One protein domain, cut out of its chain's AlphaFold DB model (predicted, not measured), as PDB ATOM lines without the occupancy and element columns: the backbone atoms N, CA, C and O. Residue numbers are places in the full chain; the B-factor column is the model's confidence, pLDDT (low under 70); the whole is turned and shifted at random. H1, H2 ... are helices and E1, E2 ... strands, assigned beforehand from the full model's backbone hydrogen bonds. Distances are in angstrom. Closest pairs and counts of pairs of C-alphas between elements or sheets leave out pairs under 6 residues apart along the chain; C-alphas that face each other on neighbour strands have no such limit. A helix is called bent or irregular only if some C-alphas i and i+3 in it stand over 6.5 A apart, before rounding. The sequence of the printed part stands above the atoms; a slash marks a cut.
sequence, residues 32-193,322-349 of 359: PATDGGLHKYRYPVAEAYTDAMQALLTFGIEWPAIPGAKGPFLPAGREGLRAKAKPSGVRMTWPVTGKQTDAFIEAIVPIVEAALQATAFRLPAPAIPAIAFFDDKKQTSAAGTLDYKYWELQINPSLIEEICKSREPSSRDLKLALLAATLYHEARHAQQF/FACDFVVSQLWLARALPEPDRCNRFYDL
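This is residues 32 to 193 and 322 to 349 of the 359 residues of an uncharacterized protein of Cupriavidus sp. USMAA2-4 (UniProt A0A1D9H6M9). What shape do these atoms make? The long helix H5 runs through the middle of a helical body, with H1, H6 and the arm H3b of the bent helix H3 packed on it and H4 folded back along it. A small sheet covers H5 residues 178 to 193, and H2 packs on H1. What is it built of? The printed part has 190 residues, with seven named helices and three named strands in the order H1 H2 H3 E1 E2 E3 H4 H5 H6 H7 and a mixed sheet in the order E1 E3 E2; its class is mostly helix, helices holding 92 and strands 12 of the 104 residues in named elements. How large is it? It is compact, with a radius of gyration of the C-alphas of 16.5 A and spans of 44 by 43 by 35 A.

What does the first helix touch? H1, residues 44 to 60, touches residues 173 to 180 alone of H5, residues 169 to 193, at a steep tilt of 42 degrees, closest at the C-alphas of Met 53 and Ala 180, 6.5 A. H1 also touches H2, residues 79 to 84, about perpendicular at 89 degrees, closest at the C-alphas of Ala 55 and Leu 81, 5.4 A. Where does H3 bend? H3, residues 98 to 117, was assigned as one helix by its hydrogen bonds but is bent, C-alphas 107 and 110 being 7.0 A apart, into H3a, residues 98 to 107, and H3b, residues 110 to 117. H3b touches H1 at a shallow tilt of 8 degrees, opposite ways, closest at the C-alphas of Val 45 and Ala 115, 5.9 A. How is the sheet made? E1, residues 130 to 133, is parallel to E3, residues 152 to 155, with N 153 and O 130 at 2.8 A; E2, residues 144 to 147, forms an antiparallel hairpin with E3, with N 154 and O 145 at 2.8 A. H3a and H5 with this sheet make two layers, helices on one face of a sheet, and H5 runs along the strands at a height over the sheet of 7.9 A. What follows? H4, residues 157 to 165, grazes the sheet and forms a helical hairpin with H5, closest at the C-alphas of Ile 163 and Arg 172, 5.4 A; H6, residues 322 to 332, touches H5, closest at the C-alphas of Ala 181 and Asp 325, 4.7 A, and is close but not clearly touching H7, residues 345 to 348, closest at the C-alphas of Ala 323 and Arg 345, 7.7 A. Every O i to N i+4 pair is within hydrogen-bond range in H1, H3a, H3b, H4, H5 and H6, but 0 of 2 in H2, which has 2 of 3 O i to N i+3 pairs within range; H7 is too short for an i+4 pair.

Where does the first element begin? C-alpha 44 of H1 is at (-7.766, -29.449, 43.253), and H1 is 22.1 A long from first to last C-alpha. Which helix is longest? H5 is, at 36.2 A, from C-alpha 169 at (-13.326, -2.114, 43.443); H6 is 15.3 A long and H3a 14.3 A.

Where is the cut? Residues 194 to 321 are not printed, and C-alphas 193 and 322 are 14.6 A apart. Which links are long? Those from H1 to H2, H2 to H3, H3 to E1 and H6 to H7. Where is confidence low? The pLDDT is under 70 at residues 36 to 38, 74 to 77, 136 to 140 and 346 to 349.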
ATOM      1  N   PRO A  32      -5.680 -34.736  51.059       83.50
ATOM      2  CA  PRO A  32      -4.842 -34.201  52.126       83.50
ATOM      3  C   PRO A  32      -3.810 -33.211  51.581       83.50
ATOM      4  O   PRO A  32      -3.129 -33.486  50.591       83.50
ATOM      5  N   ALA A  33      -3.661 -32.066  52.243       80.25
ATOM      6  CA  ALA A  33      -2.613 -31.116  51.904       80.25
ATOM      7  C   ALA A  33      -1.247 -31.672  52.329       80.25
ATOM      8  O   ALA A  33      -1.067 -32.132  53.458       80.25
ATOM      9  N   THR A  34      -0.268 -31.620  51.429       75.00
ATOM     10  CA  THR A  34       1.079 -32.165  51.665       75.00
ATOM     11  C   THR A  34       2.094 -31.114  52.114       75.00
ATOM     12  O   THR A  34       3.217 -31.463  52.459       75.00
ATOM     13  N   ASP A  35       1.738 -29.831  52.073       71.38
ATOM     14  CA  ASP A  35       2.660 -28.699  52.232       71.38
ATOM     15  C   ASP A  35       2.640 -28.059  53.632       71.38
ATOM     16  O   ASP A  35       3.370 -27.099  53.876       71.38
ATOM     17  N   GLY A  36       1.841 -28.592  54.567       59.44
ATOM     18  CA  GLY A  36       1.734 -28.066  55.933       59.44
ATOM     19  C   GLY A  36       1.205 -26.627  56.006       59.44
ATOM     20  O   GLY A  36       1.432 -25.951  57.010       59.44
ATOM     21  N   GLY A  37       0.547 -26.148  54.942       66.31
ATOM     22  CA  GLY A  37      -0.005 -24.800  54.846       66.31
ATOM     23  C   GLY A  37      -1.236 -24.560  55.730       66.31
ATOM     24  O   GLY A  37      -1.594 -25.354  56.596       66.31
ATOM     25  N   LEU A  38      -1.923 -23.436  55.486       66.25
ATOM     26  CA  LEU A  38      -3.133 -23.027  56.222       66.25
ATOM     27  C   LEU A  38      -4.274 -24.060  56.136       66.25
ATOM     28  O   LEU A  38      -5.178 -24.059  56.972       66.25
ATOM     29  N   HIS A  39      -4.262 -24.925  55.121       72.12
ATOM     30  CA  HIS A  39      -5.328 -25.879  54.849       72.12
ATOM     31  C   HIS A  39      -4.843 -27.305  55.090       72.12
ATOM     32  O   HIS A  39      -3.802 -27.702  54.583       72.12
ATOM     33  N   LYS A  40      -5.626 -28.095  55.834       75.56
ATOM     34  CA  LYS A  40      -5.382 -29.539  56.009       75.56
ATOM     35  C   LYS A  40      -5.718 -30.347  54.752       75.56
ATOM     36  O   LYS A  40      -5.242 -31.468  54.597       75.56
ATOM     37  N   TYR A  41      -6.542 -29.779  53.878       84.00
ATOM     38  CA  TYR A  41      -7.034 -30.395  52.654       84.00
ATOM     39  C   TYR A  41      -6.964 -29.405  51.500       84.00
ATOM     40  O   TYR A  41      -7.065 -28.194  51.702       84.00
ATOM     41  N   ARG A  42      -6.829 -29.944  50.295       87.56
ATOM     42  CA  ARG A  42      -6.874 -29.218  49.031       87.56
ATOM     43  C   ARG A  42      -8.075 -29.664  48.223       87.56
ATOM     44  O   ARG A  42      -8.484 -30.818  48.314       87.56
ATOM     45  N   TYR A  43      -8.604 -28.753  47.417       91.69
ATOM     46  CA  TYR A  43      -9.736 -29.011  46.528       91.69
ATOM     47  C   TYR A  43      -9.286 -28.787  45.084       91.69
ATOM     48  O   TYR A  43      -9.601 -27.746  44.511       91.69
ATOM     49  N   PRO A  44      -8.518 -29.712  44.482       92.12
ATOM     50  CA  PRO A  44      -7.766 -29.449  43.253       92.12
ATOM     51  C   PRO A  44      -8.636 -28.964  42.086       92.12
ATOM     52  O   PRO A  44      -8.229 -28.077  41.337       92.12
ATOM     53  N   VAL A  45      -9.859 -29.491  41.953       95.06
ATOM     54  CA  VAL A  45     -10.810 -29.059  40.914       95.06
ATOM     55  C   VAL A  45     -11.277 -27.621  41.160       95.06
ATOM     56  O   VAL A  45     -11.224 -26.793  40.252       95.06
ATOM     57  N   ALA A  46     -11.683 -27.309  42.393       95.62
ATOM     58  CA  ALA A  46     -12.157 -25.980  42.767       95.62
ATOM     59  C   ALA A  46     -11.025 -24.945  42.749       95.62
ATOM     60  O   ALA A  46     -11.247 -23.813  42.335       95.62
ATOM     61  N   GLU A  47      -9.809 -25.323  43.146       94.50
ATOM     62  CA  GLU A  47      -8.600 -24.497  43.067       94.50
ATOM     63  C   GLU A  47      -8.294 -24.121  41.617       94.50
ATOM     64  O   GLU A  47      -8.188 -22.935  41.304       94.50
ATOM     65  N   ALA A  48      -8.218 -25.110  40.718       95.94
ATOM     66  CA  ALA A  48      -7.944 -24.875  39.303       95.94
ATOM     67  C   ALA A  48      -9.029 -24.009  38.645       95.94
ATOM     68  O   ALA A  48      -8.710 -23.058  37.926       95.94
ATOM     69  N   TYR A  49     -10.301 -24.305  38.929       97.94
ATOM     70  CA  TYR A  49     -11.433 -23.508  38.466       97.94
ATOM     71  C   TYR A  49     -11.367 -22.068  38.985       97.94
ATOM     72  O   TYR A  49     -11.467 -21.129  38.198       97.94
ATOM     73  N   THR A  50     -11.173 -21.884  40.294       96.44
ATOM     74  CA  THR A  50     -11.189 -20.561  40.932       96.44
ATOM     75  C   THR A  50     -10.038 -19.704  40.429       96.44
ATOM     76  O   THR A  50     -10.258 -18.550  40.072       96.44
ATOM     77  N   ASP A  51      -8.832 -20.267  40.313       94.88
ATOM     78  CA  ASP A  51      -7.675 -19.574  39.743       94.88
ATOM     79  C   ASP A  51      -7.939 -19.112  38.303       94.88
ATOM     80  O   ASP A  51      -7.649 -17.964  37.957       94.88
ATOM     81  N   ALA A  52      -8.489 -19.994  37.461       96.31
ATOM     82  CA  ALA A  52      -8.784 -19.685  36.066       96.31
ATOM     83  C   ALA A  52      -9.899 -18.639  35.938       96.31
ATOM     84  O   ALA A  52      -9.762 -17.682  35.172       96.31
ATOM     85  N   MET A  53     -10.977 -18.786  36.712       97.25
ATOM     86  CA  MET A  53     -12.116 -17.874  36.689       97.25
ATOM     87  C   MET A  53     -11.734 -16.499  37.239       97.25
ATOM     88  O   MET A  53     -12.074 -15.486  36.640       97.25
ATOM     89  N   GLN A  54     -10.950 -16.436  38.316       94.69
ATOM     90  CA  GLN A  54     -10.436 -15.176  38.851       94.69
ATOM     91  C   GLN A  54      -9.466 -14.503  37.873       94.69
ATOM     92  O   GLN A  54      -9.557 -13.296  37.654       94.69
ATOM     93  N   ALA A  55      -8.584 -15.263  37.215       94.69
ATOM     94  CA  ALA A  55      -7.703 -14.712  36.187       94.69
ATOM     95  C   ALA A  55      -8.497 -14.121  35.005       94.69
ATOM     96  O   ALA A  55      -8.224 -12.998  34.573       94.69
ATOM     97  N   LEU A  56      -9.505 -14.844  34.505       96.31
ATOM     98  CA  LEU A  56     -10.359 -14.382  33.413       96.31
ATOM     99  C   LEU A  56     -11.217 -13.179  33.821       96.31
ATOM    100  O   LEU A  56     -11.167 -12.142  33.164       96.31
ATOM    101  N   LEU A  57     -12.000 -13.302  34.893       95.81
ATOM    102  CA  LEU A  57     -12.969 -12.284  35.290       95.81
ATOM    103  C   LEU A  57     -12.288 -11.002  35.778       95.81
ATOM    104  O   LEU A  57     -12.821  -9.926  35.543       95.81
ATOM    105  N   THR A  58     -11.120 -11.074  36.418       92.69
ATOM    106  CA  THR A  58     -10.451  -9.871  36.942       92.69
ATOM    107  C   THR A  58      -9.551  -9.187  35.913       92.69
ATOM    108  O   THR A  58      -9.408  -7.963  35.952       92.69
ATOM    109  N   PHE A  59      -8.943  -9.944  34.992       91.31
ATOM    110  CA  PHE A  59      -7.936  -9.407  34.066       91.31
ATOM    111  C   PHE A  59      -8.202  -9.686  32.587       91.31
ATOM    112  O   PHE A  59      -7.753  -8.917  31.740       91.31
ATOM    113  N   GLY A  60      -8.864 -10.794  32.261       92.88
ATOM    114  CA  GLY A  60      -9.142 -11.180  30.880       92.88
ATOM    115  C   GLY A  60     -10.318 -10.421  30.265       92.88
ATOM    116  O   GLY A  60     -10.296 -10.168  29.061       92.88
ATOM    117  N   ILE A  61     -11.300 -10.037  31.088       95.44
ATOM    118  CA  ILE A  61     -12.510  -9.302  30.698       95.44
ATOM    119  C   ILE A  61     -12.397  -7.829  31.098       95.44
ATOM    120  O   ILE A  61     -12.094  -7.492  32.245       95.44
ATOM    121  N   GLU A  62     -12.689  -6.934  30.156       94.75
ATOM    122  CA  GLU A  62     -12.715  -5.495  30.396       94.75
ATOM    123  C   GLU A  62     -14.093  -5.059  30.919       94.75
ATOM    124  O   GLU A  62     -15.080  -5.024  30.180       94.75
ATOM    125  N   TRP A  63     -14.156  -4.705  32.203       95.12
ATOM    126  CA  TRP A  63     -15.343  -4.129  32.842       95.12
ATOM    127  C   TRP A  63     -15.341  -2.595  32.769       95.12
ATOM    128  O   TRP A  63     -14.263  -1.995  32.733       95.12
ATOM    129  N   PRO A  64     -16.509  -1.926  32.856       94.88
ATOM    130  CA  PRO A  64     -16.578  -0.467  32.909       94.88
ATOM    131  C   PRO A  64     -15.676   0.123  34.000       94.88
ATOM    132  O   PRO A  64     -15.606  -0.404  35.116       94.88
ATOM    133  N   ALA A  65     -14.990   1.226  33.705       92.25
ATOM    134  CA  ALA A  65     -14.095   1.861  34.668       92.25
ATOM    135  C   ALA A  65     -14.851   2.304  35.932       92.25
ATOM    136  O   ALA A  65     -15.949   2.856  35.855       92.25
ATOM    137  N   ILE A  66     -14.241   2.088  37.098       92.88
ATOM    138  CA  ILE A  66     -14.729   2.648  38.362       92.88
ATOM    139  C   ILE A  66     -14.082   4.028  38.533       92.88
ATOM    140  O   ILE A  66     -12.850   4.100  38.556       92.88
ATOM    141  N   PRO A  67     -14.856   5.124  38.653       89.06
ATOM    142  CA  PRO A  67     -14.292   6.458  38.830       89.06
ATOM    143  C   PRO A  67     -13.312   6.519  40.007       89.06
ATOM    144  O   PRO A  67     -13.630   6.101  41.117       89.06
ATOM    145  N   GLY A  68     -12.105   7.031  39.758       85.81
ATOM    146  CA  GLY A  68     -11.055   7.163  40.774       85.81
ATOM    147  C   GLY A  68     -10.283   5.878  41.098       85.81
ATOM    148  O   GLY A  68      -9.283   5.945  41.814       85.81
ATOM    149  N   ALA A  69     -10.674   4.721  40.551       86.50
ATOM    150  CA  ALA A  69      -9.907   3.490  40.705       86.50
ATOM    151  C   ALA A  69      -8.699   3.477  39.755       86.50
ATOM    152  O   ALA A  69      -8.820   3.761  38.565       86.50
ATOM    153  N   LYS A  70      -7.526   3.100  40.275       80.75
ATOM    154  CA  LYS A  70      -6.290   2.946  39.481       80.75
ATOM    155  C   LYS A  70      -6.146   1.556  38.842       80.75
ATOM    156  O   LYS A  70      -5.161   1.305  38.157       80.75
ATOM    157  N   GLY A  71      -7.100   0.656  39.080       75.50
ATOM    158  CA  GLY A  71      -7.086  -0.727  38.606       75.50
ATOM    159  C   GLY A  71      -8.136  -1.593  39.316       75.50
ATOM    160  O   GLY A  71      -8.876  -1.074  40.160       75.50
ATOM    161  N   PRO A  72      -8.221  -2.894  38.978       79.12
ATOM    162  CA  PRO A  72      -9.076  -3.839  39.693       79.12
ATOM    163  C   PRO A  72      -8.621  -4.010  41.151       79.12
ATOM    164  O   PRO A  72      -7.453  -3.797  41.477       79.12
ATOM    165  N   PHE A  73      -9.545  -4.414  42.024       78.31
ATOM    166  CA  PHE A  73      -9.194  -4.878  43.366       78.31
ATOM    167  C   PHE A  73      -8.599  -6.283  43.288       78.31
ATOM    168  O   PHE A  73      -9.065  -7.101  42.498       78.31
ATOM    169  N   LEU A  74      -7.595  -6.559  44.120       69.69
ATOM    170  CA  LEU A  74      -7.004  -7.884  44.256       69.69
ATOM    171  C   LEU A  74      -6.845  -8.225  45.738       69.69
ATOM    172  O   LEU A  74      -6.177  -7.473  46.455       69.69
ATOM    173  N   PRO A  75      -7.410  -9.352  46.205       67.69
ATOM    174  CA  PRO A  75      -7.077  -9.894  47.513       67.69
ATOM    175  C   PRO A  75      -5.567 -10.152  47.638       67.69
ATOM    176  O   PRO A  75      -4.883 -10.480  46.663       67.69
ATOM    177  N   ALA A  76      -5.035 -10.016  48.853       69.00
ATOM    178  CA  ALA A  76      -3.624 -10.280  49.125       69.00
ATOM    179  C   ALA A  76      -3.229 -11.709  48.694       69.00
ATOM    180  O   ALA A  76      -3.986 -12.656  48.887       69.00
ATOM    181  N   GLY A  77      -2.039 -11.862  48.099       67.44
ATOM    182  CA  GLY A  77      -1.520 -13.163  47.648       67.44
ATOM    183  C   GLY A  77      -1.974 -13.615  46.252       67.44
ATOM    184  O   GLY A  77      -1.588 -14.696  45.817       67.44
ATOM    185  N   ARG A  78      -2.748 -12.800  45.519       76.19
ATOM    186  CA  ARG A  78      -3.322 -13.176  44.210       76.19
ATOM    187  C   ARG A  78      -2.708 -12.478  42.987       76.19
ATOM    188  O   ARG A  78      -3.127 -12.754  41.867       76.19
ATOM    189  N   GLU A  79      -1.672 -11.648  43.150       81.00
ATOM    190  CA  GLU A  79      -1.030 -10.933  42.021       81.00
ATOM    191  C   GLU A  79      -0.471 -11.890  40.949       81.00
ATOM    192  O   GLU A  79      -0.514 -11.593  39.755       81.00
ATOM    193  N   GLY A  80      -0.023 -13.085  41.353       82.38
ATOM    194  CA  GLY A  80       0.482 -14.114  40.438       82.38
ATOM    195  C   GLY A  80      -0.540 -14.607  39.403       82.38
ATOM    196  O   GLY A  80      -0.145 -15.146  38.370       82.38
ATOM    197  N   LEU A  81      -1.845 -14.388  39.624       84.25
ATOM    198  CA  LEU A  81      -2.887 -14.739  38.654       84.25
ATOM    199  C   LEU A  81      -2.864 -13.853  37.406       84.25
ATOM    200  O   LEU A  81      -3.281 -14.302  36.340       84.25
ATOM    201  N   ARG A  82      -2.323 -12.630  37.493       83.75
ATOM    202  CA  ARG A  82      -2.220 -11.721  36.343       83.75
ATOM    203  C   ARG A  82      -1.438 -12.350  35.190       83.75
ATOM    204  O   ARG A  82      -1.835 -12.214  34.041       83.75
ATOM    205  N   ALA A  83      -0.359 -13.072  35.497       85.56
ATOM    206  CA  ALA A  83       0.456 -13.758  34.493       85.56
ATOM    207  C   ALA A  83      -0.255 -14.968  33.858       85.56
ATOM    208  O   ALA A  83       0.115 -15.393  32.766       85.56
ATOM    209  N   LYS A  84      -1.271 -15.525  34.532       84.62
ATOM    210  CA  LYS A  84      -2.094 -16.632  34.023       84.62
ATOM    211  C   LYS A  84      -3.252 -16.145  33.145       84.62
ATOM    212  O   LYS A  84      -3.803 -16.932  32.378       84.62
ATOM    213  N   ALA A  85      -3.637 -14.873  33.263       84.31
ATOM    214  CA  ALA A  85      -4.764 -14.320  32.532       84.31
ATOM    215  C   ALA A  85      -4.464 -14.216  31.034       84.31
ATOM    216  O   ALA A  85      -3.486 -13.598  30.613       84.31
ATOM    217  N   LYS A  86      -5.349 -14.789  30.218       86.00
ATOM    218  CA  LYS A  86      -5.361 -14.577  28.770       86.00
ATOM    219  C   LYS A  86      -6.408 -13.503  28.462       86.00
ATOM    220  O   LYS A  86      -7.559 -13.692  28.859       86.00
ATOM    221  N   PRO A  87      -6.050 -12.393  27.789       84.94
ATOM    222  CA  PRO A  87      -7.037 -11.423  27.333       84.94
ATOM    223  C   PRO A  87      -8.078 -12.121  26.460       84.94
ATOM    224  O   PRO A  87      -7.715 -12.759  25.472       84.94
ATOM    225  N   SER A  88      -9.357 -12.009  26.816       90.50
ATOM    226  CA  SER A  88     -10.439 -12.588  26.012       90.50
ATOM    227  C   SER A  88     -10.871 -11.658  24.876       90.50
ATOM    228  O   SER A  88     -11.566 -12.080  23.960       90.50
ATOM    229  N   GLY A  89     -10.485 -10.376  24.942       90.44
ATOM    230  CA  GLY A  89     -11.001  -9.331  24.053       90.44
ATOM    231  C   GLY A  89     -12.445  -8.921  24.371       90.44
ATOM    232  O   GLY A  89     -12.997  -8.058  23.689       90.44
ATOM    233  N   VAL A  90     -13.057  -9.502  25.410       95.62
ATOM    234  CA  VAL A  90     -14.424  -9.191  25.831       95.62
ATOM    235  C   VAL A  90     -14.436  -7.868  26.586       95.62
ATOM    236  O   VAL A  90     -13.762  -7.715  27.606       95.62
ATOM    237  N   ARG A  91     -15.262  -6.932  26.113       95.62
ATOM    238  CA  ARG A  91     -15.562  -5.675  26.801       95.62
ATOM    239  C   ARG A  91     -17.028  -5.636  27.198       95.62
ATOM    240  O   ARG A  91     -17.910  -5.583  26.338       95.62
ATOM    241  N   MET A  92     -17.275  -5.618  28.500       95.81
ATOM    242  CA  MET A  92     -18.615  -5.608  29.071       95.81
ATOM    243  C   MET A  92     -19.139  -4.182  29.236       95.81
ATOM    244  O   MET A  92     -18.419  -3.266  29.637       95.81
ATOM    245  N   THR A  93     -20.425  -4.002  28.953       94.69
ATOM    246  CA  THR A  93     -21.189  -2.782  29.232       94.69
ATOM    247  C   THR A  93     -22.547  -3.162  29.805       94.69
ATOM    248  O   THR A  93     -22.955  -4.318  29.726       94.69
ATOM    249  N   TRP A  94     -23.258  -2.188  30.370       92.94
ATOM    250  CA  TRP A  94     -24.669  -2.356  30.695       92.94
ATOM    251  C   TRP A  94     -25.515  -1.306  29.961       92.94
ATOM    252  O   TRP A  94     -25.173  -0.123  30.052       92.94
ATOM    253  N   PRO A  95     -26.614  -1.690  29.285       92.88
ATOM    254  CA  PRO A  95     -27.095  -3.063  29.065       92.88
ATOM    255  C   PRO A  95     -26.124  -3.906  28.220       92.88
ATOM    256  O   PRO A  95     -25.304  -3.357  27.476       92.88
ATOM    257  N   VAL A  96     -26.194  -5.231  28.369       90.38
ATOM    258  CA  VAL A  96     -25.423  -6.173  27.541       90.38
ATOM    259  C   VAL A  96     -26.085  -6.336  26.171       90.38
ATOM    260  O   VAL A  96     -27.309  -6.363  26.056       90.38
ATOM    261  N   THR A  97     -25.283  -6.431  25.115       90.56
ATOM    262  CA  THR A  97     -25.757  -6.792  23.768       90.56
ATOM    263  C   THR A  97     -25.628  -8.297  23.536       90.56
ATOM    264  O   THR A  97     -24.776  -8.932  24.150       90.56
ATOM    265  N   GLY A  98     -26.386  -8.862  22.586       89.19
ATOM    266  CA  GLY A  98     -26.279 -10.291  22.245       89.19
ATOM    267  C   GLY A  98     -24.844 -10.731  21.923       89.19
ATOM    268  O   GLY A  98     -24.358 -11.698  22.489       89.19
ATOM    269  N   LYS A  99     -24.097  -9.934  21.144       92.19
ATOM    270  CA  LYS A  99     -22.680 -10.218  20.844       92.19
ATOM    271  C   LYS A  99     -21.781 -10.222  22.085       92.19
ATOM    272  O   LYS A  99     -20.819 -10.977  22.132       92.19
ATOM    273  N   GLN A 100     -22.048  -9.349  23.060       93.62
ATOM    274  CA  GLN A 100     -21.294  -9.336  24.319       93.62
ATOM    275  C   GLN A 100     -21.645 -10.543  25.179       93.62
ATOM    276  O   GLN A 100     -20.747 -11.114  25.785       93.62
ATOM    277  N   THR A 101     -22.919 -10.935  25.206       93.88
ATOM    278  CA  THR A 101     -23.375 -12.156  25.871       93.88
ATOM    279  C   THR A 101     -22.668 -13.381  25.298       93.88
ATOM    280  O   THR A 101     -22.058 -14.126  26.062       93.88
ATOM    281  N   ASP A 102     -22.665 -13.540  23.973       95.25
ATOM    282  CA  ASP A 102     -22.021 -14.670  23.296       95.25
ATOM    283  C   ASP A 102     -20.516 -14.710  23.593       95.25
ATOM    284  O   ASP A 102     -20.004 -15.718  24.074       95.25
ATOM    285  N   ALA A 103     -19.814 -13.586  23.417       96.62
ATOM    286  CA  ALA A 103     -18.375 -13.512  23.668       96.62
ATOM    287  C   ALA A 103     -18.016 -13.734  25.152       96.62
ATOM    288  O   ALA A 103     -16.984 -14.326  25.469       96.62
ATOM    289  N   PHE A 104     -18.862 -13.268  26.078       97.25
ATOM    290  CA  PHE A 104     -18.701 -13.528  27.508       97.25
ATOM    291  C   PHE A 104     -18.845 -15.022  27.816       97.25
ATOM    292  O   PHE A 104     -17.991 -15.583  28.502       97.25
ATOM    293  N   ILE A 105     -19.886 -15.665  27.278       97.31
ATOM    294  CA  ILE A 105     -20.131 -17.104  27.423       97.31
ATOM    295  C   ILE A 105     -18.959 -17.906  26.850       97.31
ATOM    296  O   ILE A 105     -18.397 -18.744  27.554       97.31
ATOM    297  N   GLU A 106     -18.530 -17.610  25.620       97.19
ATOM    298  CA  GLU A 106     -17.390 -18.266  24.967       97.19
ATOM    299  C   GLU A 106     -16.109 -18.192  25.809       97.19
ATOM    300  O   GLU A 106     -15.324 -19.141  25.832       97.19
ATOM    301  N   ALA A 107     -15.904 -17.094  26.542       97.50
ATOM    302  CA  ALA A 107     -14.741 -16.935  27.403       97.50
ATOM    303  C   ALA A 107     -14.793 -17.824  28.662       97.50
ATOM    304  O   ALA A 107     -13.752 -18.330  29.085       97.50
ATOM    305  N   ILE A 108     -15.971 -18.018  29.270       97.56
ATOM    306  CA  ILE A 108     -16.116 -18.777  30.528       97.56
ATOM    307  C   ILE A 108     -16.336 -20.281  30.318       97.56
ATOM    308  O   ILE A 108     -15.952 -21.069  31.187       97.56
ATOM    309  N   VAL A 109     -16.910 -20.692  29.178       97.62
ATOM    310  CA  VAL A 109     -17.235 -22.098  28.866       97.62
ATOM    311  C   VAL A 109     -16.041 -23.035  29.081       97.62
ATOM    312  O   VAL A 109     -16.193 -23.981  29.854       97.62
ATOM    313  N   PRO A 110     -14.830 -22.770  28.544       97.44
ATOM    314  CA  PRO A 110     -13.702 -23.690  28.703       97.44
ATOM    315  C   PRO A 110     -13.302 -23.939  30.163       97.44
ATOM    316  O   PRO A 110     -12.795 -25.008  30.495       97.44
ATOM    317  N   ILE A 111     -13.519 -22.958  31.047       98.12
ATOM    318  CA  ILE A 111     -13.174 -23.066  32.470       98.12
ATOM    319  C   ILE A 111     -14.188 -23.959  33.195       98.12
ATOM    320  O   ILE A 111     -13.801 -24.830  33.977       98.12
ATOM    321  N   VAL A 112     -15.481 -23.767  32.916       98.12
ATOM    322  CA  VAL A 112     -16.560 -24.581  33.495       98.12
ATOM    323  C   VAL A 112     -16.488 -26.022  32.977       98.12
ATOM    324  O   VAL A 112     -16.577 -26.964  33.764       98.12
ATOM    325  N   GLU A 113     -16.245 -26.206  31.677       97.75
ATOM    326  CA  GLU A 113     -16.059 -27.524  31.062       97.75
ATOM    327  C   GLU A 113     -14.886 -28.286  31.673       97.75
ATOM    328  O   GLU A 113     -15.032 -29.456  32.028       97.75
ATOM    329  N   ALA A 114     -13.741 -27.621  31.859       97.19
ATOM    330  CA  ALA A 114     -12.576 -28.239  32.478       97.19
ATOM    331  C   ALA A 114     -12.894 -28.765  33.889       97.19
ATOM    332  O   ALA A 114     -12.527 -29.893  34.217       97.19
ATOM    333  N   ALA A 115     -13.629 -27.996  34.701       96.94
ATOM    334  CA  ALA A 115     -14.048 -28.429  36.036       96.94
ATOM    335  C   ALA A 115     -15.000 -29.638  35.984       96.94
ATOM    336  O   ALA A 115     -14.808 -30.619  36.709       96.94
ATOM    337  N   LEU A 116     -15.982 -29.611  35.078       96.31
ATOM    338  CA  LEU A 116     -16.929 -30.709  34.856       96.31
ATOM    339  C   LEU A 116     -16.271 -31.982  34.314       96.31
ATOM    340  O   LEU A 116     -16.867 -33.054  34.410       96.31
ATOM    341  N   GLN A 117     -15.060 -31.884  33.762       93.56
ATOM    342  CA  GLN A 117     -14.314 -33.004  33.190       93.56
ATOM    343  C   GLN A 117     -13.162 -33.523  34.064       93.56
ATOM    344  O   GLN A 117     -12.563 -34.547  33.734       93.56
ATOM    345  N   ALA A 118     -12.858 -32.859  35.180       90.88
ATOM    346  CA  ALA A 118     -11.608 -33.048  35.916       90.88
ATOM    347  C   ALA A 118     -11.481 -34.366  36.707       90.88
ATOM    348  O   ALA A 118     -10.415 -34.650  37.245       90.88
ATOM    349  N   THR A 119     -12.543 -35.170  36.828       86.56
ATOM    350  CA  THR A 119     -12.566 -36.334  37.739       86.56
ATOM    351  C   THR A 119     -13.193 -37.575  37.109       86.56
ATOM    352  O   THR A 119     -13.703 -37.537  35.991       86.56
ATOM    353  N   ALA A 120     -13.220 -38.685  37.853       83.50
ATOM    354  CA  ALA A 120     -13.954 -39.888  37.461       83.50
ATOM    355  C   ALA A 120     -15.460 -39.625  37.243       83.50
ATOM    356  O   ALA A 120     -16.065 -40.252  36.382       83.50
ATOM    357  N   PHE A 121     -16.038 -38.640  37.938       87.81
ATOM    358  CA  PHE A 121     -17.439 -38.214  37.794       87.81
ATOM    359  C   PHE A 121     -17.623 -37.164  36.697       87.81
ATOM    360  O   PHE A 121     -18.557 -36.357  36.736       87.81
ATOM    361  N   ARG A 122     -16.719 -37.144  35.718       91.50
ATOM    362  CA  ARG A 122     -16.793 -36.233  34.583       91.50
ATOM    363  C   ARG A 122     -18.069 -36.410  33.779       91.50
ATOM    364  O   ARG A 122     -18.468 -37.533  33.480       91.50
ATOM    365  N   LEU A 123     -18.655 -35.304  33.344       94.25
ATOM    366  CA  LEU A 123     -19.741 -35.378  32.374       94.25
ATOM    367  C   LEU A 123     -19.199 -35.834  31.009       94.25
ATOM    368  O   LEU A 123     -18.168 -35.322  30.559       94.25
ATOM    369  N   PRO A 124     -19.876 -36.769  30.317       94.00
ATOM    370  CA  PRO A 124     -19.625 -37.003  28.901       94.00
ATOM    371  C   PRO A 124     -19.765 -35.695  28.115       94.00
ATOM    372  O   PRO A 124     -20.659 -34.906  28.406       94.00
ATOM    373  N   ALA A 125     -18.947 -35.489  27.079       93.62
ATOM    374  CA  ALA A 125     -19.000 -34.282  26.246       93.62
ATOM    375  C   ALA A 125     -20.424 -33.862  25.803       93.62
ATOM    376  O   ALA A 125     -20.765 -32.697  25.990       93.62
ATOM    377  N   PRO A 126     -21.306 -34.760  25.307       95.00
ATOM    378  CA  PRO A 126     -22.661 -34.362  24.905       95.00
ATOM    379  C   PRO A 126     -23.617 -34.081  26.082       95.00
ATOM    380  O   PRO A 126     -24.749 -33.657  25.857       95.00
ATOM    381  N   ALA A 127     -23.192 -34.345  27.321       96.12
ATOM    382  CA  ALA A 127     -23.932 -34.064  28.548       96.12
ATOM    383  C   ALA A 127     -23.424 -32.819  29.289       96.12
ATOM    384  O   ALA A 127     -23.966 -32.488  30.342       96.12
ATOM    385  N   ILE A 128     -22.413 -32.118  28.773       97.19
ATOM    386  CA  ILE A 128     -22.016 -30.821  29.322       97.19
ATOM    387  C   ILE A 128     -23.165 -29.821  29.087       97.19
ATOM    388  O   ILE A 128     -23.658 -29.720  27.959       97.19
ATOM    389  N   PRO A 129     -23.639 -29.110  30.128       97.50
ATOM    390  CA  PRO A 129     -24.668 -28.091  29.975       97.50
ATOM    391  C   PRO A 129     -24.128 -26.879  29.213       97.50
ATOM    392  O   PRO A 129     -22.983 -26.471  29.402       97.50
ATOM    393  N   ALA A 130     -24.973 -26.276  28.380       97.38
ATOM    394  CA  ALA A 130     -24.652 -24.975  27.803       97.38
ATOM    395  C   ALA A 130     -24.693 -23.897  28.899       97.38
ATOM    396  O   ALA A 130     -25.311 -24.091  29.943       97.38
ATOM    397  N   ILE A 131     -24.060 -22.750  28.666       97.50
ATOM    398  CA  ILE A 131     -24.198 -21.580  29.540       97.50
ATOM    399  C   ILE A 131     -25.057 -20.554  28.812       97.50
ATOM    400  O   ILE A 131     -24.847 -20.305  27.626       97.50
ATOM    401  N   ALA A 132     -26.023 -19.971  29.514       95.06
ATOM    402  CA  ALA A 132     -26.950 -18.993  28.960       95.06
ATOM    403  C   ALA A 132     -27.266 -17.899  29.988       95.06
ATOM    404  O   ALA A 132     -26.925 -18.006  31.163       95.06
ATOM    405  N   PHE A 133     -27.925 -16.831  29.554       92.06
ATOM    406  CA  PHE A 133     -28.520 -15.839  30.452       92.06
ATOM    407  C   PHE A 133     -30.011 -16.142  30.619       92.06
ATOM    408  O   PHE A 133     -30.614 -16.750  29.733       92.06
ATOM    409  N   PHE A 134     -30.621 -15.717  31.729       85.06
ATOM    410  CA  PHE A 134     -32.080 -15.774  31.850       85.06
ATOM    411  C   PHE A 134     -32.755 -15.030  30.695       85.06
ATOM    412  O   PHE A 134     -32.317 -13.953  30.295       85.06
ATOM    413  N   ASP A 135     -33.871 -15.578  30.217       71.81
ATOM    414  CA  ASP A 135     -34.856 -14.786  29.485       71.81
ATOM    415  C   ASP A 135     -35.502 -13.808  30.488       71.81
ATOM    416  O   ASP A 135     -36.000 -14.241  31.536       71.81
ATOM    417  N   ASP A 136     -35.478 -12.505  30.177       56.03
ATOM    418  CA  ASP A 136     -35.831 -11.344  31.026       56.03
ATOM    419  C   ASP A 136     -37.201 -11.443  31.738       56.03
ATOM    420  O   ASP A 136     -37.539 -10.645  32.613       56.03
ATOM    421  N   LYS A 137     -38.022 -12.432  31.380       54.41
ATOM    422  CA  LYS A 137     -39.352 -12.689  31.945       54.41
ATOM    423  C   LYS A 137     -39.335 -13.403  33.301       54.41
ATOM    424  O   LYS A 137     -40.364 -13.403  33.979       54.41
ATOM    425  N   LYS A 138     -38.219 -14.013  33.718       55.88
ATOM    426  CA  LYS A 138     -38.095 -14.647  35.043       55.88
ATOM    427  C   LYS A 138     -37.471 -13.660  36.040       55.88
ATOM    428  O   LYS A 138     -36.261 -13.645  36.226       55.88
ATOM    429  N   GLN A 139     -38.292 -12.854  36.720       54.81
ATOM    430  CA  GLN A 139     -37.829 -12.109  37.899       54.81
ATOM    431  C   GLN A 139     -37.524 -13.096  39.033       54.81
ATOM    432  O   GLN A 139     -38.421 -13.535  39.749       54.81
ATOM    433  N   THR A 140     -36.256 -13.469  39.182       68.00
ATOM    434  CA  THR A 140     -35.758 -14.269  40.303       68.00
ATOM    435  C   THR A 140     -34.668 -13.502  41.041       68.00
ATOM    436  O   THR A 140     -33.892 -12.766  40.434       68.00
ATOM    437  N   SER A 141     -34.615 -13.667  42.363       70.62
ATOM    438  CA  SER A 141     -33.527 -13.150  43.201       70.62
ATOM    439  C   SER A 141     -32.272 -14.030  43.156       70.62
ATOM    440  O   SER A 141     -31.249 -13.658  43.724       70.62
ATOM    441  N   ALA A 142     -32.337 -15.197  42.509       83.31
ATOM    442  CA  ALA A 142     -31.192 -16.082  42.353       83.31
ATOM    443  C   ALA A 142     -30.167 -15.492  41.372       83.31
ATOM    444  O   ALA A 142     -30.535 -14.948  40.331       83.31
ATOM    445  N   ALA A 143     -28.878 -15.638  41.686       89.94
ATOM    446  CA  ALA A 143     -27.771 -15.235  40.814       89.94
ATOM    447  C   ALA A 143     -27.645 -16.115  39.553       89.94
ATOM    448  O   ALA A 143     -27.098 -15.678  38.540       89.94
ATOM    449  N   GLY A 144     -28.172 -17.338  39.608       91.69
ATOM    450  CA  GLY A 144     -28.214 -18.296  38.511       91.69
ATOM    451  C   GLY A 144     -29.139 -19.468  38.833       91.69
ATOM    452  O   GLY A 144     -29.720 -19.509  39.920       91.69
ATOM    453  N   THR A 145     -29.342 -20.361  37.865       92.62
ATOM    454  CA  THR A 145     -30.048 -21.638  38.056       92.62
ATOM    455  C   THR A 145     -29.678 -22.638  36.962       92.62
ATOM    456  O   THR A 145     -29.410 -22.246  35.826       92.62
ATOM    457  N   LEU A 146     -29.713 -23.930  37.268       93.94
ATOM    458  CA  LEU A 146     -29.726 -24.993  36.273       93.94
ATOM    459  C   LEU A 146     -31.141 -25.177  35.706       93.94
ATOM    460  O   LEU A 146     -32.067 -25.588  36.409       93.94
ATOM    461  N   ASP A 147     -31.308 -24.949  34.403       92.81
ATOM    462  CA  ASP A 147     -32.527 -25.328  33.690       92.81
ATOM    463  C   ASP A 147     -32.407 -26.772  33.185       92.81
ATOM    464  O   ASP A 147     -31.694 -27.060  32.224       92.81
ATOM    465  N   TYR A 148     -33.128 -27.700  33.818       91.50
ATOM    466  CA  TYR A 148     -33.104 -29.123  33.460       91.50
ATOM    467  C   TYR A 148     -33.644 -29.405  32.053       91.50
ATOM    468  O   TYR A 148     -33.221 -30.369  31.405       91.50
ATOM    469  N   LYS A 149     -34.583 -28.579  31.573       91.38
ATOM    470  CA  LYS A 149     -35.325 -28.831  30.337       91.38
ATOM    471  C   LYS A 149     -34.508 -28.470  29.108       91.38
ATOM    472  O   LYS A 149     -34.541 -29.205  28.116       91.38
ATOM    473  N   TYR A 150     -33.775 -27.364  29.187       93.50
ATOM    474  CA  TYR A 150     -32.842 -26.932  28.145       93.50
ATOM    475  C   TYR A 150     -31.413 -27.442  28.381       93.50
ATOM    476  O   TYR A 150     -30.635 -27.554  27.427       93.50
ATOM    477  N   TRP A 151     -31.132 -27.883  29.612       97.25
ATOM    478  CA  TRP A 151     -29.819 -28.285  30.116       97.25
ATOM    479  C   TRP A 151     -28.805 -27.149  30.017       97.25
ATOM    480  O   TRP A 151     -27.814 -27.226  29.285       97.25
ATOM    481  N   GLU A 152     -29.119 -26.070  30.729       96.44
ATOM    482  CA  GLU A 152     -28.384 -24.807  30.695       96.44
ATOM    483  C   GLU A 152     -28.034 -24.333  32.105       96.44
ATOM    484  O   GLU A 152     -28.899 -24.289  32.979       96.44
ATOM    485  N   LEU A 153     -26.782 -23.923  32.308       96.88
ATOM    486  CA  LEU A 153     -26.371 -23.107  33.448       96.88
ATOM    487  C   LEU A 153     -26.764 -21.665  33.134       96.88
ATOM    488  O   LEU A 153     -26.111 -20.995  32.330       96.88
ATOM    489  N   GLN A 154     -27.862 -21.199  33.716       94.75
ATOM    490  CA  GLN A 154     -28.395 -19.880  33.426       94.75
ATOM    491  C   GLN A 154     -27.880 -18.846  34.431       94.75
ATOM    492  O   GLN A 154     -27.964 -19.044  35.641       94.75
ATOM    493  N   ILE A 155     -27.368 -17.728  33.920       94.19
ATOM    494  CA  ILE A 155     -26.852 -16.592  34.688       94.19
ATOM    495  C   ILE A 155     -27.920 -15.500  34.744       94.19
ATOM    496  O   ILE A 155     -28.532 -15.166  33.726       94.19
ATOM    497  N   ASN A 156     -28.103 -14.886  35.911       92.00
ATOM    498  CA  ASN A 156     -28.967 -13.720  36.041       92.00
ATOM    499  C   ASN A 156     -28.320 -12.472  35.409       92.00
ATOM    500  O   ASN A 156     -27.274 -12.030  35.903       92.00
ATOM    501  N   PRO A 157     -28.935 -11.838  34.387       91.62
ATOM    502  CA  PRO A 157     -28.426 -10.593  33.818       91.62
ATOM    503  C   PRO A 157     -28.230  -9.482  34.860       91.62
ATOM    504  O   PRO A 157     -27.284  -8.702  34.742       91.62
ATOM    505  N   SER A 158     -29.057  -9.434  35.914       91.38
ATOM    506  CA  SER A 158     -28.927  -8.445  36.991       91.38
ATOM    507  C   SER A 158     -27.595  -8.546  37.739       91.38
ATOM    508  O   SER A 158     -27.062  -7.528  38.170       91.38
ATOM    509  N   LEU A 159     -26.979  -9.730  37.835       93.62
ATOM    510  CA  LEU A 159     -25.644  -9.838  38.430       93.62
ATOM    511  C   LEU A 159     -24.588  -9.141  37.555       93.62
ATOM    512  O   LEU A 159     -23.716  -8.437  38.068       93.62
ATOM    513  N   ILE A 160     -24.696  -9.266  36.228       95.00
ATOM    514  CA  ILE A 160     -23.814  -8.560  35.288       95.00
ATOM    515  C   ILE A 160     -24.054  -7.049  35.335       95.00
ATOM    516  O   ILE A 160     -23.094  -6.274  35.321       95.00
ATOM    517  N   GLU A 161     -25.311  -6.618  35.460       94.94
ATOM    518  CA  GLU A 161     -25.658  -5.216  35.703       94.94
ATOM    519  C   GLU A 161     -24.931  -4.664  36.928       94.94
ATOM    520  O   GLU A 161     -24.271  -3.624  36.853       94.94
ATOM    521  N   GLU A 162     -25.022  -5.371  38.049       95.06
ATOM    522  CA  GLU A 162     -24.420  -4.953  39.305       95.06
ATOM    523  C   GLU A 162     -22.883  -4.916  39.244       95.06
ATOM    524  O   GLU A 162     -22.262  -4.006  39.805       95.06
ATOM    525  N   ILE A 163     -22.245  -5.857  38.539       96.19
ATOM    526  CA  ILE A 163     -20.792  -5.849  38.297       96.19
ATOM    527  C   ILE A 163     -20.401  -4.612  37.474       96.19
ATOM    528  O   ILE A 163     -19.514  -3.845  37.877       96.19
ATOM    529  N   CYS A 164     -21.096  -4.379  36.355       95.75
ATOM    530  CA  CYS A 164     -20.864  -3.242  35.464       95.75
ATOM    531  C   CYS A 164     -21.066  -1.898  36.176       95.75
ATOM    532  O   CYS A 164     -20.271  -0.978  35.988       95.75
ATOM    533  N   LYS A 165     -22.093  -1.791  37.028       95.50
ATOM    534  CA  LYS A 165     -22.452  -0.565  37.762       95.50
ATOM    535  C   LYS A 165     -21.735  -0.393  39.104       95.50
ATOM    536  O   LYS A 165     -21.954   0.617  39.778       95.50
ATOM    537  N   SER A 166     -20.896  -1.345  39.512       95.06
ATOM    538  CA  SER A 166     -20.176  -1.265  40.787       95.06
ATOM    539  C   SER A 166     -19.316  -0.001  40.867       95.06
ATOM    540  O   SER A 166     -18.579   0.320  39.937       95.06
ATOM    541  N   ARG A 167     -19.411   0.707  41.998       93.69
ATOM    542  CA  ARG A 167     -18.709   1.979  42.259       93.69
ATOM    543  C   ARG A 167     -17.459   1.829  43.120       93.69
ATOM    544  O   ARG A 167     -16.718   2.788  43.287       93.69
ATOM    545  N   GLU A 168     -17.231   0.636  43.652       92.62
ATOM    546  CA  GLU A 168     -16.103   0.329  44.521       92.62
ATOM    547  C   GLU A 168     -15.406  -0.942  44.028       92.62
ATOM    548  O   GLU A 168     -16.093  -1.933  43.754       92.62
ATOM    549  N   PRO A 169     -14.065  -0.949  43.920       91.44
ATOM    550  CA  PRO A 169     -13.326  -2.114  43.443       91.44
ATOM    551  C   PRO A 169     -13.583  -3.391  44.258       91.44
ATOM    552  O   PRO A 169     -13.806  -4.445  43.668       91.44
ATOM    553  N   SER A 170     -13.632  -3.303  45.590       91.06
ATOM    554  CA  SER A 170     -13.935  -4.441  46.476       91.06
ATOM    555  C   SER A 170     -15.367  -4.956  46.294       91.06
ATOM    556  O   SER A 170     -15.598  -6.159  46.234       91.06
ATOM    557  N   SER A 171     -16.336  -4.048  46.144       93.31
ATOM    558  CA  SER A 171     -17.735  -4.403  45.883       93.31
ATOM    559  C   SER A 171     -17.915  -5.098  44.531       93.31
ATOM    560  O   SER A 171     -18.770  -5.977  44.410       93.31
ATOM    561  N   ARG A 172     -17.126  -4.721  43.514       94.69
ATOM    562  CA  ARG A 172     -17.092  -5.429  42.227       94.69
ATOM    563  C   ARG A 172     -16.491  -6.822  42.384       94.69
ATOM    564  O   ARG A 172     -17.094  -7.775  41.909       94.69
ATOM    565  N   ASP A 173     -15.345  -6.936  43.052       93.88
ATOM    566  CA  ASP A 173     -14.664  -8.220  43.265       93.88
ATOM    567  C   ASP A 173     -15.565  -9.236  43.982       93.88
ATOM    568  O   ASP A 173     -15.688 -10.368  43.528       93.88
ATOM    569  N   LEU A 174     -16.316  -8.812  45.006       94.31
ATOM    570  CA  LEU A 174     -17.297  -9.675  45.678       94.31
ATOM    571  C   LEU A 174     -18.403 -10.191  44.741       94.31
ATOM    572  O   LEU A 174     -18.865 -11.319  44.901       94.31
ATOM    573  N   LYS A 175     -18.828  -9.398  43.750       96.31
ATOM    574  CA  LYS A 175     -19.826  -9.835  42.759       96.31
ATOM    575  C   LYS A 175     -19.232 -10.757  41.699       96.31
ATOM    576  O   LYS A 175     -19.913 -11.671  41.250       96.31
ATOM    577  N   LEU A 176     -17.971 -10.547  41.320       96.88
ATOM    578  CA  LEU A 176     -17.237 -11.483  40.463       96.88
ATOM    579  C   LEU A 176     -17.041 -12.831  41.172       96.88
ATOM    580  O   LEU A 176     -17.270 -13.873  40.562       96.88
ATOM    581  N   ALA A 177     -16.715 -12.807  42.469       96.25
ATOM    582  CA  ALA A 177     -16.647 -13.997  43.310       96.25
ATOM    583  C   ALA A 177     -17.998 -14.724  43.365       96.25
ATOM    584  O   ALA A 177     -18.048 -15.937  43.178       96.25
ATOM    585  N   LEU A 178     -19.095 -13.977  43.557       96.50
ATOM    586  CA  LEU A 178     -20.451 -14.527  43.532       96.50
ATOM    587  C   LEU A 178     -20.759 -15.192  42.186       96.50
ATOM    588  O   LEU A 178     -21.223 -16.324  42.177       96.50
ATOM    589  N   LEU A 179     -20.446 -14.543  41.061       97.75
ATOM    590  CA  LEU A 179     -20.645 -15.119  39.729       97.75
ATOM    591  C   LEU A 179     -19.871 -16.432  39.546       97.75
ATOM    592  O   LEU A 179     -20.433 -17.422  39.076       97.75
ATOM    593  N   ALA A 180     -18.597 -16.456  39.945       98.19
ATOM    594  CA  ALA A 180     -17.762 -17.650  39.860       98.19
ATOM    595  C   ALA A 180     -18.297 -18.794  40.736       98.19
ATOM    596  O   ALA A 180     -18.364 -19.934  40.270       98.19
ATOM    597  N   ALA A 181     -18.703 -18.487  41.972       97.81
ATOM    598  CA  ALA A 181     -19.294 -19.450  42.897       97.81
ATOM    599  C   ALA A 181     -20.636 -19.984  42.377       97.81
ATOM    600  O   ALA A 181     -20.849 -21.191  42.397       97.81
ATOM    601  N   THR A 182     -21.502 -19.118  41.838       96.88
ATOM    602  CA  THR A 182     -22.780 -19.508  41.225       96.88
ATOM    603  C   THR A 182     -22.577 -20.445  40.039       96.88
ATOM    604  O   THR A 182     -23.209 -21.491  39.980       96.88
ATOM    605  N   LEU A 183     -21.664 -20.139  39.117       98.06
ATOM    606  CA  LEU A 183     -21.397 -21.033  37.984       98.06
ATOM    607  C   LEU A 183     -20.897 -22.412  38.438       98.06
ATOM    608  O   LEU A 183     -21.316 -23.427  37.886       98.06
ATOM    609  N   TYR A 184     -20.045 -22.461  39.466       97.81
ATOM    610  CA  TYR A 184     -19.549 -23.720  40.026       97.81
ATOM    611  C   TYR A 184     -20.651 -24.505  40.757       97.81
ATOM    612  O   TYR A 184     -20.720 -25.727  40.630       97.81
ATOM    613  N   HIS A 185     -21.538 -23.802  41.468       95.69
ATOM    614  CA  HIS A 185     -22.729 -24.346  42.124       95.69
ATOM    615  C   HIS A 185     -23.659 -25.029  41.111       95.69
ATOM    616  O   HIS A 185     -23.955 -26.217  41.231       95.69
ATOM    617  N   GLU A 186     -24.062 -24.309  40.063       96.31
ATOM    618  CA  GLU A 186     -24.978 -24.843  39.049       96.31
ATOM    619  C   GLU A 186     -24.323 -25.950  38.209       96.31
ATOM    620  O   GLU A 186     -24.967 -26.937  37.849       96.31
ATOM    621  N   ALA A 187     -23.017 -25.846  37.938       96.94
ATOM    622  CA  ALA A 187     -22.260 -26.928  37.313       96.94
ATOM    623  C   ALA A 187     -22.246 -28.190  38.195       96.94
ATOM    624  O   ALA A 187     -22.404 -29.302  37.680       96.94
ATOM    625  N   ARG A 188     -22.142 -28.045  39.524       94.50
ATOM    626  CA  ARG A 188     -22.262 -29.186  40.437       94.50
ATOM    627  C   ARG A 188     -23.658 -29.795  40.388       94.50
ATOM    628  O   ARG A 188     -23.751 -31.020  40.297       94.50
ATOM    629  N   HIS A 189     -24.720 -28.993  40.340       94.50
ATOM    630  CA  HIS A 189     -26.055 -29.532  40.090       94.50
ATOM    631  C   HIS A 189     -26.098 -30.332  38.785       94.50
ATOM    632  O   HIS A 189     -26.533 -31.482  38.802       94.50
ATOM    633  N   ALA A 190     -25.575 -29.804  37.675       96.00
ATOM    634  CA  ALA A 190     -25.572 -30.529  36.403       96.00
ATOM    635  C   ALA A 190     -24.854 -31.884  36.520       96.00
ATOM    636  O   ALA A 190     -25.361 -32.902  36.045       96.00
ATOM    637  N   GLN A 191     -23.718 -31.919  37.227       93.56
ATOM    638  CA  GLN A 191     -22.997 -33.152  37.527       93.56
ATOM    639  C   GLN A 191     -23.832 -34.123  38.378       93.56
ATOM    640  O   GLN A 191     -23.968 -35.288  38.006       93.56
ATOM    641  N   GLN A 192     -24.419 -33.670  39.489       92.44
ATOM    642  CA  GLN A 192     -25.246 -34.509  40.367       92.44
ATOM    643  C   GLN A 192     -26.457 -35.077  39.624       92.44
ATOM    644  O   GLN A 192     -26.683 -36.286  39.646       92.44
ATOM    645  N   PHE A 193     -27.202 -34.226  38.919       95.06
ATOM    646  CA  PHE A 193     -28.425 -34.608  38.224       95.06
ATOM    647  C   PHE A 193     -28.178 -35.535  37.038       95.06
ATOM    648  O   PHE A 193     -28.963 -36.460  36.821       95.06
ATOM    649  N   PHE A 322     -24.076 -26.311  47.424       87.75
ATOM    650  CA  PHE A 322     -23.792 -25.314  48.465       87.75
ATOM    651  C   PHE A 322     -22.402 -25.469  49.098       87.75
ATOM    652  O   PHE A 322     -21.739 -24.486  49.418       87.75
ATOM    653  N   ALA A 323     -21.913 -26.693  49.288       86.69
ATOM    654  CA  ALA A 323     -20.548 -26.908  49.762       86.69
ATOM    655  C   ALA A 323     -19.514 -26.456  48.714       86.69
ATOM    656  O   ALA A 323     -18.526 -25.804  49.055       86.69
ATOM    657  N   CYS A 324     -19.760 -26.760  47.437       90.81
ATOM    658  CA  CYS A 324     -18.918 -26.361  46.314       90.81
ATOM    659  C   CYS A 324     -18.866 -24.832  46.138       90.81
ATOM    660  O   CYS A 324     -17.778 -24.282  45.953       90.81
ATOM    661  N   ASP A 325     -20.005 -24.136  46.250       91.69
ATOM    662  CA  ASP A 325     -20.045 -22.667  46.193       91.69
ATOM    663  C   ASP A 325     -19.233 -22.019  47.317       91.69
ATOM    664  O   ASP A 325     -18.514 -21.034  47.099       91.69
ATOM    665  N   PHE A 326     -19.272 -22.628  48.503       91.69
ATOM    666  CA  PHE A 326     -18.573 -22.131  49.668       91.69
ATOM    667  C   PHE A 326     -17.070 -22.300  49.480       91.69
ATOM    668  O   PHE A 326     -16.327 -21.349  49.714       91.69
ATOM    669  N   VAL A 327     -16.616 -23.459  48.987       92.25
ATOM    670  CA  VAL A 327     -15.199 -23.701  48.672       92.25
ATOM    671  C   VAL A 327     -14.678 -22.667  47.672       92.25
ATOM    672  O   VAL A 327     -13.661 -22.033  47.950       92.25
ATOM    673  N   VAL A 328     -15.383 -22.424  46.558       95.62
ATOM    674  CA  VAL A 328     -14.979 -21.401  45.570       95.62
ATOM    675  C   VAL A 328     -14.944 -20.006  46.194       95.62
ATOM    676  O   VAL A 328     -13.996 -19.255  45.969       95.62
ATOM    677  N   SER A 329     -15.922 -19.671  47.037       94.00
ATOM    678  CA  SER A 329     -15.961 -18.384  47.739       94.00
ATOM    679  C   SER A 329     -14.773 -18.205  48.696       94.00
ATOM    680  O   SER A 329     -14.147 -17.143  48.709       94.00
ATOM    681  N   GLN A 330     -14.423 -19.234  49.479       91.44
ATOM    682  CA  GLN A 330     -13.271 -19.185  50.388       91.44
ATOM    683  C   GLN A 330     -11.953 -19.115  49.613       91.44
ATOM    684  O   GLN A 330     -11.086 -18.311  49.961       91.44
ATOM    685  N   LEU A 331     -11.820 -19.892  48.532       91.75
ATOM    686  CA  LEU A 331     -10.662 -19.836  47.644       91.75
ATOM    687  C   LEU A 331     -10.496 -18.432  47.055       91.75
ATOM    688  O   LEU A 331      -9.414 -17.855  47.179       91.75
ATOM    689  N   TRP A 332     -11.552 -17.846  46.484       92.94
ATOM    690  CA  TRP A 332     -11.505 -16.509  45.878       92.94
ATOM    691  C   TRP A 332     -11.004 -15.449  46.864       92.94
ATOM    692  O   TRP A 332     -10.170 -14.609  46.520       92.94
ATOM    693  N   LEU A 333     -11.476 -15.530  48.110       88.62
ATOM    694  CA  LEU A 333     -11.147 -14.602  49.192       88.62
ATOM    695  C   LEU A 333      -9.849 -14.948  49.941       88.62
ATOM    696  O   LEU A 333      -9.507 -14.241  50.888       88.62
ATOM    697  N   ALA A 334      -9.137 -16.008  49.535       87.31
ATOM    698  CA  ALA A 334      -7.935 -16.525  50.195       87.31
ATOM    699  C   ALA A 334      -8.143 -16.817  51.698       87.31
ATOM    700  O   ALA A 334      -7.344 -16.430  52.552       87.31
ATOM    701  N   ARG A 335      -9.256 -17.483  52.021       86.81
ATOM    702  CA  ARG A 335      -9.672 -17.847  53.384       86.81
ATOM    703  C   ARG A 335      -9.525 -19.346  53.651       86.81
ATOM    704  O   ARG A 335      -9.220 -20.125  52.754       86.81
ATOM    705  N   ALA A 336      -9.735 -19.744  54.907       84.38
ATOM    706  CA  ALA A 336      -9.680 -21.139  55.333       84.38
ATOM    707  C   ALA A 336     -10.701 -22.013  54.581       84.38
ATOM    708  O   ALA A 336     -11.871 -21.654  54.460       84.38
ATOM    709  N   LEU A 337     -10.249 -23.174  54.110       86.19
ATOM    710  CA  LEU A 337     -11.096 -24.162  53.446       86.19
ATOM    711  C   LEU A 337     -11.772 -25.083  54.474       86.19
ATOM    712  O   LEU A 337     -11.175 -25.366  55.519       86.19
ATOM    713  N   PRO A 338     -13.012 -25.534  54.207       82.50
ATOM    714  CA  PRO A 338     -13.712 -26.459  55.090       82.50
ATOM    715  C   PRO A 338     -13.053 -27.846  55.101       82.50
ATOM    716  O   PRO A 338     -12.237 -28.175  54.242       82.50
ATOM    717  N   GLU A 339     -13.424 -28.676  56.078       80.38
ATOM    718  CA  GLU A 339     -13.093 -30.103  56.057       80.38
ATOM    719  C   GLU A 339     -13.964 -30.827  55.000       80.38
ATOM    720  O   GLU A 339     -15.140 -30.476  54.842       80.38
ATOM    721  N   PRO A 340     -13.431 -31.810  54.246       75.44
ATOM    722  CA  PRO A 340     -14.140 -32.461  53.138       75.44
ATOM    723  C   PRO A 340     -15.467 -33.119  53.517       75.44
ATOM    724  O   PRO A 340     -16.440 -33.040  52.765       75.44
ATOM    725  N   ASP A 341     -15.508 -33.724  54.699       70.88
ATOM    726  CA  ASP A 341     -16.637 -34.435  55.299       70.88
ATOM    727  C   ASP A 341     -17.677 -33.499  55.941       70.88
ATOM    728  O   ASP A 341     -18.730 -33.948  56.402       70.88
ATOM    729  N   ARG A 342     -17.425 -32.183  55.952       72.06
ATOM    730  CA  ARG A 342     -18.340 -31.191  56.519       72.06
ATOM    731  C   ARG A 342     -19.467 -30.868  55.543       72.06
ATOM    732  O   ARG A 342     -19.217 -30.317  54.481       72.06
ATOM    733  N   CYS A 343     -20.721 -31.129  55.907       73.50
ATOM    734  CA  CYS A 343     -21.884 -30.644  55.148       73.50
ATOM    735  C   CYS A 343     -21.811 -29.125  54.957       73.50
ATOM    736  O   CYS A 343     -21.092 -28.426  55.679       73.50
ATOM    737  N   ASN A 344     -22.593 -28.589  54.024       73.62
ATOM    738  CA  ASN A 344     -22.679 -27.146  53.888       73.62
ATOM    739  C   ASN A 344     -23.091 -26.487  55.223       73.62
ATOM    740  O   ASN A 344     -23.769 -27.080  56.070       73.62
ATOM    741  N   ARG A 345     -22.699 -25.223  55.401       70.81
ATOM    742  CA  ARG A 345     -22.858 -24.489  56.668       70.81
ATOM    743  C   ARG A 345     -24.300 -24.388  57.185       70.81
ATOM    744  O   ARG A 345     -24.494 -24.111  58.364       70.81
ATOM    745  N   PHE A 346     -25.318 -24.604  56.349       68.00
ATOM    746  CA  PHE A 346     -26.720 -24.552  56.776       68.00
ATOM    747  C   PHE A 346     -27.125 -25.751  57.644       68.00
ATOM    748  O   PHE A 346     -28.092 -25.638  58.391       68.00
ATOM    749  N   TYR A 347     -26.358 -26.849  57.635       62.91
ATOM    750  CA  TYR A 347     -26.538 -27.966  58.575       62.91
ATOM    751  C   TYR A 347     -26.108 -27.638  60.012       62.91
ATOM    752  O   TYR A 347     -26.536 -28.312  60.958       62.91
ATOM    753  N   ASP A 348     -25.271 -26.612  60.182       58.28
ATOM    754  CA  ASP A 348     -24.799 -26.168  61.494       58.28
ATOM    755  C   ASP A 348     -25.808 -25.220  62.177       58.28
ATOM    756  O   ASP A 348     -25.728 -25.023  63.389       58.28
ATOM    757  N   LEU A 349     -26.799 -24.693  61.442       50.94
ATOM    758  CA  LEU A 349     -27.843 -23.814  61.979       50.94
ATOM    759  C   LEU A 349     -28.962 -24.626  62.649       50.94
ATOM    760  O   LEU A 349     -29.592 -25.475  62.015       50.94
TER     761      LEU A 349